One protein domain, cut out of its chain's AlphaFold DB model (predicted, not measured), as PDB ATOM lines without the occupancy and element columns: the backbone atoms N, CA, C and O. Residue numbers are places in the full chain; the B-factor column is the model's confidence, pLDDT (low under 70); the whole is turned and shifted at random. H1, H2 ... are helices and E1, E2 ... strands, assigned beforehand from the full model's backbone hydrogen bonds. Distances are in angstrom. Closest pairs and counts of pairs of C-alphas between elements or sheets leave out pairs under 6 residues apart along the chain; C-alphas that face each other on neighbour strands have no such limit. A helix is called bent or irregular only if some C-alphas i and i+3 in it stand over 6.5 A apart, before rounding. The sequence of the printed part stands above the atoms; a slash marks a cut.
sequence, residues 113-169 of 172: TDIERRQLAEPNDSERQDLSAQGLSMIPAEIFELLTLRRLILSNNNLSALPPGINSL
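AT A GLANCE: This is residues 113 to 169 of the 172 residues of the protein "Hypothetical protein" of Rotaria sp. Silwood1 (UniProt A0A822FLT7). What does the chain look like as a whole? From E1 on it is wound in two stacked turns, a short solenoid whose second turn is incomplete: E1 lies side by side with E2, and H2 packs on H3. H1 comes before these turns, at the end of the stack away from E2 and H3, with little contact to the rest. How is it made up? The printed part has 57 residues with three named helices and two named strands in the order H1, E1, H2, E2, H3; the class is mixed, helices and strands, and with 17 residues in the helices and 6 in the strands, under half are in named elements. The two strands form one parallel sheet, and the whole is compact, with a radius of gyration of the C-alphas of 11.1 A and spans of 31 by 23 by 18 A.

HOW THE PARTS SIT: What stands near the first helix? H1, residues 113 to 119, comes closest to E1, residues 128 to 130, at the C-alphas of Ile 115 and Gln 129, 7.9 A apart. H1 is only just apart from H2, residues 141 to 145, at 8.1 A. How do the strands pair? E1 and E2, residues 151 to 153, are parallel at 3 degrees, with N 129 and O 151 at 2.8 A and N 153 and O 129 at 2.9 A, within hydrogen-bond range. E1, H2 and E2 make a strand-helix-strand unit, two parallel neighbour strands with a helix between them along the chain, and its crossover is right-handed. Where does the last helix sit? H3, residues 164 to 168, touches H2, with the closest C-alphas those of Phe 144 and Ser 168, 5.8 A apart; H3 is apart from H1 and E1. What do the helix backbones show? In H1 every O i to N i+4 pair is within hydrogen-bond range; H2 and H3 each have 0 of 1 such pairs but 2 of 2 O i to N i+3 pairs within range.

IN THESE COORDINATES: Where does H1 run? It begins at C-alpha 113 (46.304, -33.875, 26.132) and is 9.9 A long. How long are the strands and H2? E1 begins at C-alpha 128 (38.390, -34.699, 40.013); E1 and E2 are each 6.5 A long, and H2 is 7.4 A. Where does H3 end? It spans 8.5 A and ends at C-alpha 168 (29.833, -24.422, 31.954). H3 is neither bent nor irregular, but only just: C-alphas 164 and 167 are 6.4 A apart.

THE WHOLE: How far does it reach? The two C-alphas farthest apart are those of Asn 124 and Ser 160, 31.0 A. Is it continuous? The printed part has no cut; the link H2 to E2 is tight, and the other three are short. Where is confidence low? Residues 113, 116 and 118 to 125 are under 70 in pLDDT, while the mean of the printed part is 80.7.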
ATOM      1  N   THR A 113      45.468 -32.669  26.124       67.56
ATOM      2  CA  THR A 113      46.304 -33.875  26.132       67.56
ATOM      3  C   THR A 113      46.938 -34.153  27.499       67.56
ATOM      4  O   THR A 113      47.203 -35.303  27.839       67.56
ATOM      5  N   ASP A 114      47.185 -33.122  28.315       75.38
ATOM      6  CA  ASP A 114      47.679 -33.281  29.686       75.38
ATOM      7  C   ASP A 114      46.574 -33.730  30.644       75.38
ATOM      8  O   ASP A 114      46.850 -34.441  31.611       75.38
ATOM      9  N   ILE A 115      45.335 -33.321  30.371       72.50
ATOM     10  CA  ILE A 115      44.143 -33.692  31.133       72.50
ATOM     11  C   ILE A 115      43.774 -35.152  30.836       72.50
ATOM     12  O   ILE A 115      43.658 -35.946  31.768       72.50
ATOM     13  N   GLU A 116      43.702 -35.537  29.560       67.44
ATOM     14  CA  GLU A 116      43.418 -36.914  29.128       67.44
ATOM     15  C   GLU A 116      44.464 -37.902  29.651       67.44
ATOM     16  O   GLU A 116      44.123 -38.957  30.186       67.44
ATOM     17  N   ARG A 117      45.758 -37.548  29.585       72.50
ATOM     18  CA  ARG A 117      46.824 -38.388  30.156       72.50
ATOM     19  C   ARG A 117      46.656 -38.629  31.655       72.50
ATOM     20  O   ARG A 117      47.043 -39.690  32.131       72.50
ATOM     21  N   ARG A 118      46.102 -37.665  32.400       69.88
ATOM     22  CA  ARG A 118      45.822 -37.827  33.837       69.88
ATOM     23  C   ARG A 118      44.582 -38.687  34.084       69.88
ATOM     24  O   ARG A 118      44.604 -39.484  35.013       69.88
ATOM     25  N   GLN A 119      43.564 -38.593  33.231       64.56
ATOM     26  CA  GLN A 119      42.372 -39.453  33.295       64.56
ATOM     27  C   GLN A 119      42.687 -40.922  32.995       64.56
ATOM     28  O   GLN A 119      42.090 -41.814  33.587       64.56
ATOM     29  N   LEU A 120      43.666 -41.187  32.126       60.53
ATOM     30  CA  LEU A 120      44.122 -42.552  31.840       60.53
ATOM     31  C   LEU A 120      44.849 -43.213  33.017       60.53
ATOM     32  O   LEU A 120      44.903 -44.439  33.073       60.53
ATOM     33  N   ALA A 121      45.420 -42.424  33.931       66.62
ATOM     34  CA  ALA A 121      46.107 -42.960  35.099       66.62
ATOM     35  C   ALA A 121      45.116 -43.453  36.163       66.62
ATOM     36  O   ALA A 121      45.347 -44.504  36.739       66.62
ATOM     37  N   GLU A 122      44.005 -42.737  36.379       62.81
ATOM     38  CA  GLU A 122      42.974 -43.097  37.363       62.81
ATOM     39  C   GLU A 122      41.568 -42.741  36.833       62.81
ATOM     40  O   GLU A 122      41.028 -41.676  37.147       62.81
ATOM     41  N   PRO A 123      40.932 -43.613  36.029       64.00
ATOM     42  CA  PRO A 123      39.669 -43.298  35.354       64.00
ATOM     43  C   PRO A 123      38.501 -43.073  36.324       64.00
ATOM     44  O   PRO A 123      37.567 -42.337  35.999       64.00
ATOM     45  N   ASN A 124      38.570 -43.643  37.531       64.56
ATOM     46  CA  ASN A 124      37.553 -43.467  38.574       64.56
ATOM     47  C   ASN A 124      37.548 -42.052  39.172       64.56
ATOM     48  O   ASN A 124      36.534 -41.630  39.720       64.56
ATOM     49  N   ASP A 125      38.653 -41.318  39.038       66.19
ATOM     50  CA  ASP A 125      38.806 -39.947  39.526       66.19
ATOM     51  C   ASP A 125      38.654 -38.917  38.394       66.19
ATOM     52  O   ASP A 125      38.986 -37.750  38.566       66.19
ATOM     53  N   SER A 126      38.090 -39.303  37.241       70.31
ATOM     54  CA  SER A 126      37.843 -38.379  36.119       70.31
ATOM     55  C   SER A 126      36.919 -37.205  36.488       70.31
ATOM     56  O   SER A 126      36.914 -36.180  35.809       70.31
ATOM     57  N   GLU A 127      36.159 -37.325  37.583       82.31
ATOM     58  CA  GLU A 127      35.354 -36.240  38.160       82.31
ATOM     59  C   GLU A 127      36.204 -35.218  38.944       82.31
ATOM     60  O   GLU A 127      35.722 -34.139  39.299       82.31
ATOM     61  N   ARG A 128      37.471 -35.529  39.238       85.62
ATOM     62  CA  ARG A 128      38.390 -34.699  40.013       85.62
ATOM     63  C   ARG A 128      39.606 -34.309  39.180       85.62
ATOM     64  O   ARG A 128      40.487 -35.114  38.908       85.62
ATOM     65  N   GLN A 129      39.736 -33.018  38.905       85.75
ATOM     66  CA  GLN A 129      40.908 -32.468  38.237       85.75
ATOM     67  C   GLN A 129      41.768 -31.663  39.212       85.75
ATOM     68  O   GLN A 129      41.368 -30.603  39.699       85.75
ATOM     69  N   ASP A 130      42.986 -32.142  39.469       86.38
ATOM     70  CA  ASP A 130      43.989 -31.410  40.243       86.38
ATOM     71  C   ASP A 130      44.963 -30.675  39.317       86.38
ATOM     72  O   ASP A 130      45.764 -31.290  38.609       86.38
ATOM     73  N   LEU A 131      44.890 -29.344  39.311       84.00
ATOM     74  CA  LEU A 131      45.808 -28.448  38.605       84.00
ATOM     75  C   LEU A 131      46.564 -27.549  39.590       84.00
ATOM     76  O   LEU A 131      46.952 -26.428  39.245       84.00
ATOM     77  N   SER A 132      46.772 -28.012  40.818       87.31
ATOM     78  CA  SER A 132      47.510 -27.255  41.818       87.31
ATOM     79  C   SER A 132      48.993 -27.105  41.462       87.31
ATOM     80  O   SER A 132      49.593 -27.953  40.794       87.31
ATOM     81  N   ALA A 133      49.589 -25.991  41.891       86.25
ATOM     82  CA  ALA A 133      51.017 -25.695  41.737       86.25
ATOM     83  C   ALA A 133      51.540 -25.717  40.284       86.25
ATOM     84  O   ALA A 133      52.727 -25.940  40.044       86.25
ATOM     85  N   GLN A 134      50.677 -25.458  39.297       83.69
ATOM     86  CA  GLN A 134      51.050 -25.487  37.877       83.69
ATOM     87  C   GLN A 134      51.551 -24.130  37.349       83.69
ATOM     88  O   GLN A 134      51.984 -24.030  36.198       83.69
ATOM     89  N   GLY A 135      51.535 -23.078  38.176       83.69
ATOM     90  CA  GLY A 135      51.937 -21.726  37.772       83.69
ATOM     91  C   GLY A 135      51.036 -21.143  36.681       83.69
ATOM     92  O   GLY A 135      51.500 -20.367  35.843       83.69
ATOM     93  N   LEU A 136      49.762 -21.549  36.655       82.94
ATOM     94  CA  LEU A 136      48.788 -21.087  35.670       82.94
ATOM     95  C   LEU A 136      48.484 -19.606  35.886       82.94
ATOM     96  O   LEU A 136      48.119 -19.200  36.988       82.94
ATOM     97  N   SER A 137      48.603 -18.806  34.826       84.25
ATOM     98  CA  SER A 137      48.124 -17.417  34.808       84.25
ATOM     99  C   SER A 137      46.671 -17.301  34.344       84.25
ATOM    100  O   SER A 137      46.011 -16.304  34.617       84.25
ATOM    101  N   MET A 138      46.184 -18.310  33.619       83.06
ATOM    102  CA  MET A 138      44.807 -18.435  33.148       83.06
ATOM    103  C   MET A 138      44.411 -19.909  33.083       83.06
ATOM    104  O   MET A 138      45.276 -20.771  32.919       83.06
ATOM    105  N   ILE A 139      43.112 -20.172  33.201       83.25
ATOM    106  CA  ILE A 139      42.536 -21.509  33.055       83.25
ATOM    107  C   ILE A 139      42.227 -21.735  31.563       83.25
ATOM    108  O   ILE A 139      41.532 -20.901  30.976       83.25
ATOM    109  N   PRO A 140      42.747 -22.808  30.940       81.75
ATOM    110  CA  PRO A 140      42.381 -23.218  29.583       81.75
ATOM    111  C   PRO A 140      40.870 -23.385  29.408       81.75
ATOM    112  O   PRO A 140      40.203 -23.914  30.296       81.75
ATOM    113  N   ALA A 141      40.348 -22.995  28.242       82.31
ATOM    114  CA  ALA A 141      38.926 -23.149  27.927       82.31
ATOM    115  C   ALA A 141      38.482 -24.621  27.923       82.31
ATOM    116  O   ALA A 141      37.356 -24.941  28.273       82.31
ATOM    117  N   GLU A 142      39.411 -25.507  27.594       82.56
ATOM    118  CA  GLU A 142      39.195 -26.941  27.453       82.56
ATOM    119  C   GLU A 142      38.788 -27.626  28.767       82.56
ATOM    120  O   GLU A 142      38.067 -28.616  28.760       82.56
ATOM    121  N   ILE A 143      39.194 -27.081  29.921       83.62
ATOM    122  CA  ILE A 143      38.756 -27.601  31.226       83.62
ATOM    123  C   ILE A 143      37.247 -27.421  31.388       83.62
ATOM    124  O   ILE A 143      36.614 -28.240  32.044       83.62
ATOM    125  N   PHE A 144      36.663 -26.388  30.774       84.88
ATOM    126  CA  PHE A 144      35.229 -26.111  30.844       84.88
ATOM    127  C   PHE A 144      34.386 -27.075  29.999       84.88
ATOM    128  O   PHE A 144      33.168 -27.103  30.158       84.88
ATOM    129  N   GLU A 145      35.010 -27.880  29.134       83.12
ATOM    130  CA  GLU A 145      34.333 -28.929  28.359       83.12
ATOM    131  C   GLU A 145      34.119 -30.211  29.182       83.12
ATOM    132  O   GLU A 145      33.337 -31.083  28.800       83.12
ATOM    133  N   LEU A 146      34.760 -30.317  30.351       85.25
ATOM    134  CA  LEU A 146      34.645 -31.458  31.255       85.25
ATOM    135  C   LEU A 146      33.352 -31.368  32.079       85.25
ATOM    136  O   LEU A 146      33.368 -31.100  33.277       85.25
ATOM    137  N   LEU A 147      32.210 -31.613  31.435       83.12
ATOM    138  CA  LEU A 147      30.886 -31.516  32.069       83.12
ATOM    139  C   LEU A 147      30.691 -32.497  33.237       83.12
ATOM    140  O   LEU A 147      29.832 -32.278  34.084       83.12
ATOM    141  N   THR A 148      31.466 -33.578  33.294       85.25
ATOM    142  CA  THR A 148      31.427 -34.586  34.367       85.25
ATOM    143  C   THR A 148      32.239 -34.190  35.602       85.25
ATOM    144  O   THR A 148      32.198 -34.888  36.613       85.25
ATOM    145  N   LEU A 149      32.984 -33.085  35.538       86.81
ATOM    146  CA  LEU A 149      33.906 -32.664  36.584       86.81
ATOM    147  C   LEU A 149      33.133 -32.131  37.800       86.81
ATOM    148  O   LEU A 149      32.320 -31.219  37.680       86.81
ATOM    149  N   ARG A 150      33.415 -32.709  38.971       88.31
ATOM    150  CA  ARG A 150      32.825 -32.364  40.275       88.31
ATOM    151  C   ARG A 150      33.782 -31.677  41.232       88.31
ATOM    152  O   ARG A 150      33.363 -31.100  42.228       88.31
ATOM    153  N   ARG A 151      35.091 -31.805  41.011       87.56
ATOM    154  CA  ARG A 151      36.108 -31.178  41.863       87.56
ATOM    155  C   ARG A 151      37.251 -30.640  41.023       87.56
ATOM    156  O   ARG A 151      37.994 -31.416  40.429       87.56
ATOM    157  N   LEU A 152      37.444 -29.324  41.033       87.88
ATOM    158  CA  LEU A 152      38.567 -28.657  40.374       87.88
ATOM    159  C   LEU A 152      39.478 -28.005  41.418       87.88
ATOM    160  O   LEU A 152      39.063 -27.085  42.122       87.88
ATOM    161  N   ILE A 153      40.729 -28.457  41.512       88.75
ATOM    162  CA  ILE A 153      41.718 -27.901  42.447       88.75
ATOM    163  C   ILE A 153      42.674 -26.989  41.675       88.75
ATOM    164  O   ILE A 153      43.420 -27.444  40.812       88.75
ATOM    165  N   LEU A 154      42.670 -25.696  42.010       87.56
ATOM    166  CA  LEU A 154      43.497 -24.661  41.363       87.56
ATOM    167  C   LEU A 154      44.493 -23.993  42.321       87.56
ATOM    168  O   LEU A 154      45.059 -22.946  41.998       87.56
ATOM    169  N   SER A 155      44.713 -24.573  43.499       88.75
ATOM    170  CA  SER A 155      45.579 -24.022  44.546       88.75
ATOM    171  C   SER A 155      47.014 -23.780  44.061       88.75
ATOM    172  O   SER A 155      47.517 -24.492  43.197       88.75
ATOM    173  N   ASN A 156      47.713 -22.800  44.635       88.69
ATOM    174  CA  ASN A 156      49.106 -22.474  44.286       88.69
ATOM    175  C   ASN A 156      49.326 -22.134  42.795       88.69
ATOM    176  O   ASN A 156      50.334 -22.512  42.199       88.69
ATOM    177  N   ASN A 157      48.394 -21.402  42.184       88.25
ATOM    178  CA  ASN A 157      48.554 -20.834  40.844       88.25
ATOM    179  C   ASN A 157      48.593 -19.299  40.880       88.25
ATOM    180  O   ASN A 157      48.342 -18.673  41.905       88.25
ATOM    181  N   ASN A 158      48.897 -18.683  39.737       89.06
ATOM    182  CA  ASN A 158      48.967 -17.233  39.554       89.06
ATOM    183  C   ASN A 158      47.711 -16.699  38.841       89.06
ATOM    184  O   ASN A 158      47.801 -15.793  38.010       89.06
ATOM    185  N   LEU A 159      46.548 -17.289  39.133       85.31
ATOM    186  CA  LEU A 159      45.273 -16.893  38.543       85.31
ATOM    187  C   LEU A 159      44.851 -15.536  39.112       85.31
ATOM    188  O   LEU A 159      44.626 -15.404  40.310       85.31
ATOM    189  N   SER A 160      44.746 -14.525  38.250       85.81
ATOM    190  CA  SER A 160      44.273 -13.191  38.651       85.81
ATOM    191  C   SER A 160      42.749 -13.067  38.609       85.81
ATOM    192  O   SER A 160      42.195 -12.177  39.246       85.81
ATOM    193  N   ALA A 161      42.088 -13.910  37.817       84.06
ATOM    194  CA  ALA A 161      40.645 -13.933  37.640       84.06
ATOM    195  C   ALA A 161      40.205 -15.328  37.182       84.06
ATOM    196  O   ALA A 161      40.976 -16.054  36.545       84.06
ATOM    197  N   LEU A 162      38.956 -15.676  37.486       82.56
ATOM    198  CA  LEU A 162      38.296 -16.857  36.938       82.56
ATOM    199  C   LEU A 162      37.607 -16.481  35.612       82.56
ATOM    200  O   LEU A 162      36.959 -15.433  35.555       82.56
ATOM    201  N   PRO A 163      37.744 -17.279  34.536       81.88
ATOM    202  CA  PRO A 163      37.064 -17.004  33.271       81.88
ATOM    203  C   PRO A 163      35.541 -17.181  33.389       81.88
ATOM    204  O   PRO A 163      35.089 -18.012  34.176       81.88
ATOM    205  N   PRO A 164      34.744 -16.505  32.540       81.00
ATOM    206  CA  PRO A 164      33.287 -16.676  32.517       81.00
ATOM    207  C   PRO A 164      32.844 -18.102  32.139       81.00
ATOM    208  O   PRO A 164      31.724 -18.496  32.446       81.00
ATOM    209  N   GLY A 165      33.728 -18.891  31.513       82.25
ATOM    210  CA  GLY A 165      33.489 -20.298  31.178       82.25
ATOM    211  C   GLY A 165      33.375 -21.235  32.385       82.25
ATOM    212  O   GLY A 165      32.934 -22.366  32.218       82.25
ATOM    213  N   ILE A 166      33.692 -20.777  33.606       84.44
ATOM    214  CA  ILE A 166      33.498 -21.578  34.827       84.44
ATOM    215  C   ILE A 166      32.033 -22.021  34.996       84.44
ATOM    216  O   ILE A 166      31.776 -23.098  35.521       84.44
ATOM    217  N   ASN A 167      31.086 -21.240  34.467       84.12
ATOM    218  CA  ASN A 167      29.651 -21.528  34.514       84.12
ATOM    219  C   ASN A 167      29.247 -22.769  33.696       84.12
ATOM    220  O   ASN A 167      28.158 -23.298  33.896       84.12
ATOM    221  N   SER A 168      30.087 -23.218  32.759       86.19
ATOM    222  CA  SER A 168      29.833 -24.422  31.954       86.19
ATOM    223  C   SER A 168      30.035 -25.714  32.752       86.19
ATOM    224  O   SER A 168      29.489 -26.752  32.381       86.19
ATOM    225  N   LEU A 169      30.771 -25.654  33.866       86.31
ATOM    226  CA  LEU A 169      30.975 -26.777  34.778       86.31
ATOM    227  C   LEU A 169      29.760 -26.917  35.707       86.31
ATOM    228  O   LEU A 169      29.801 -26.549  36.875       86.31
TER     229      LEU A 169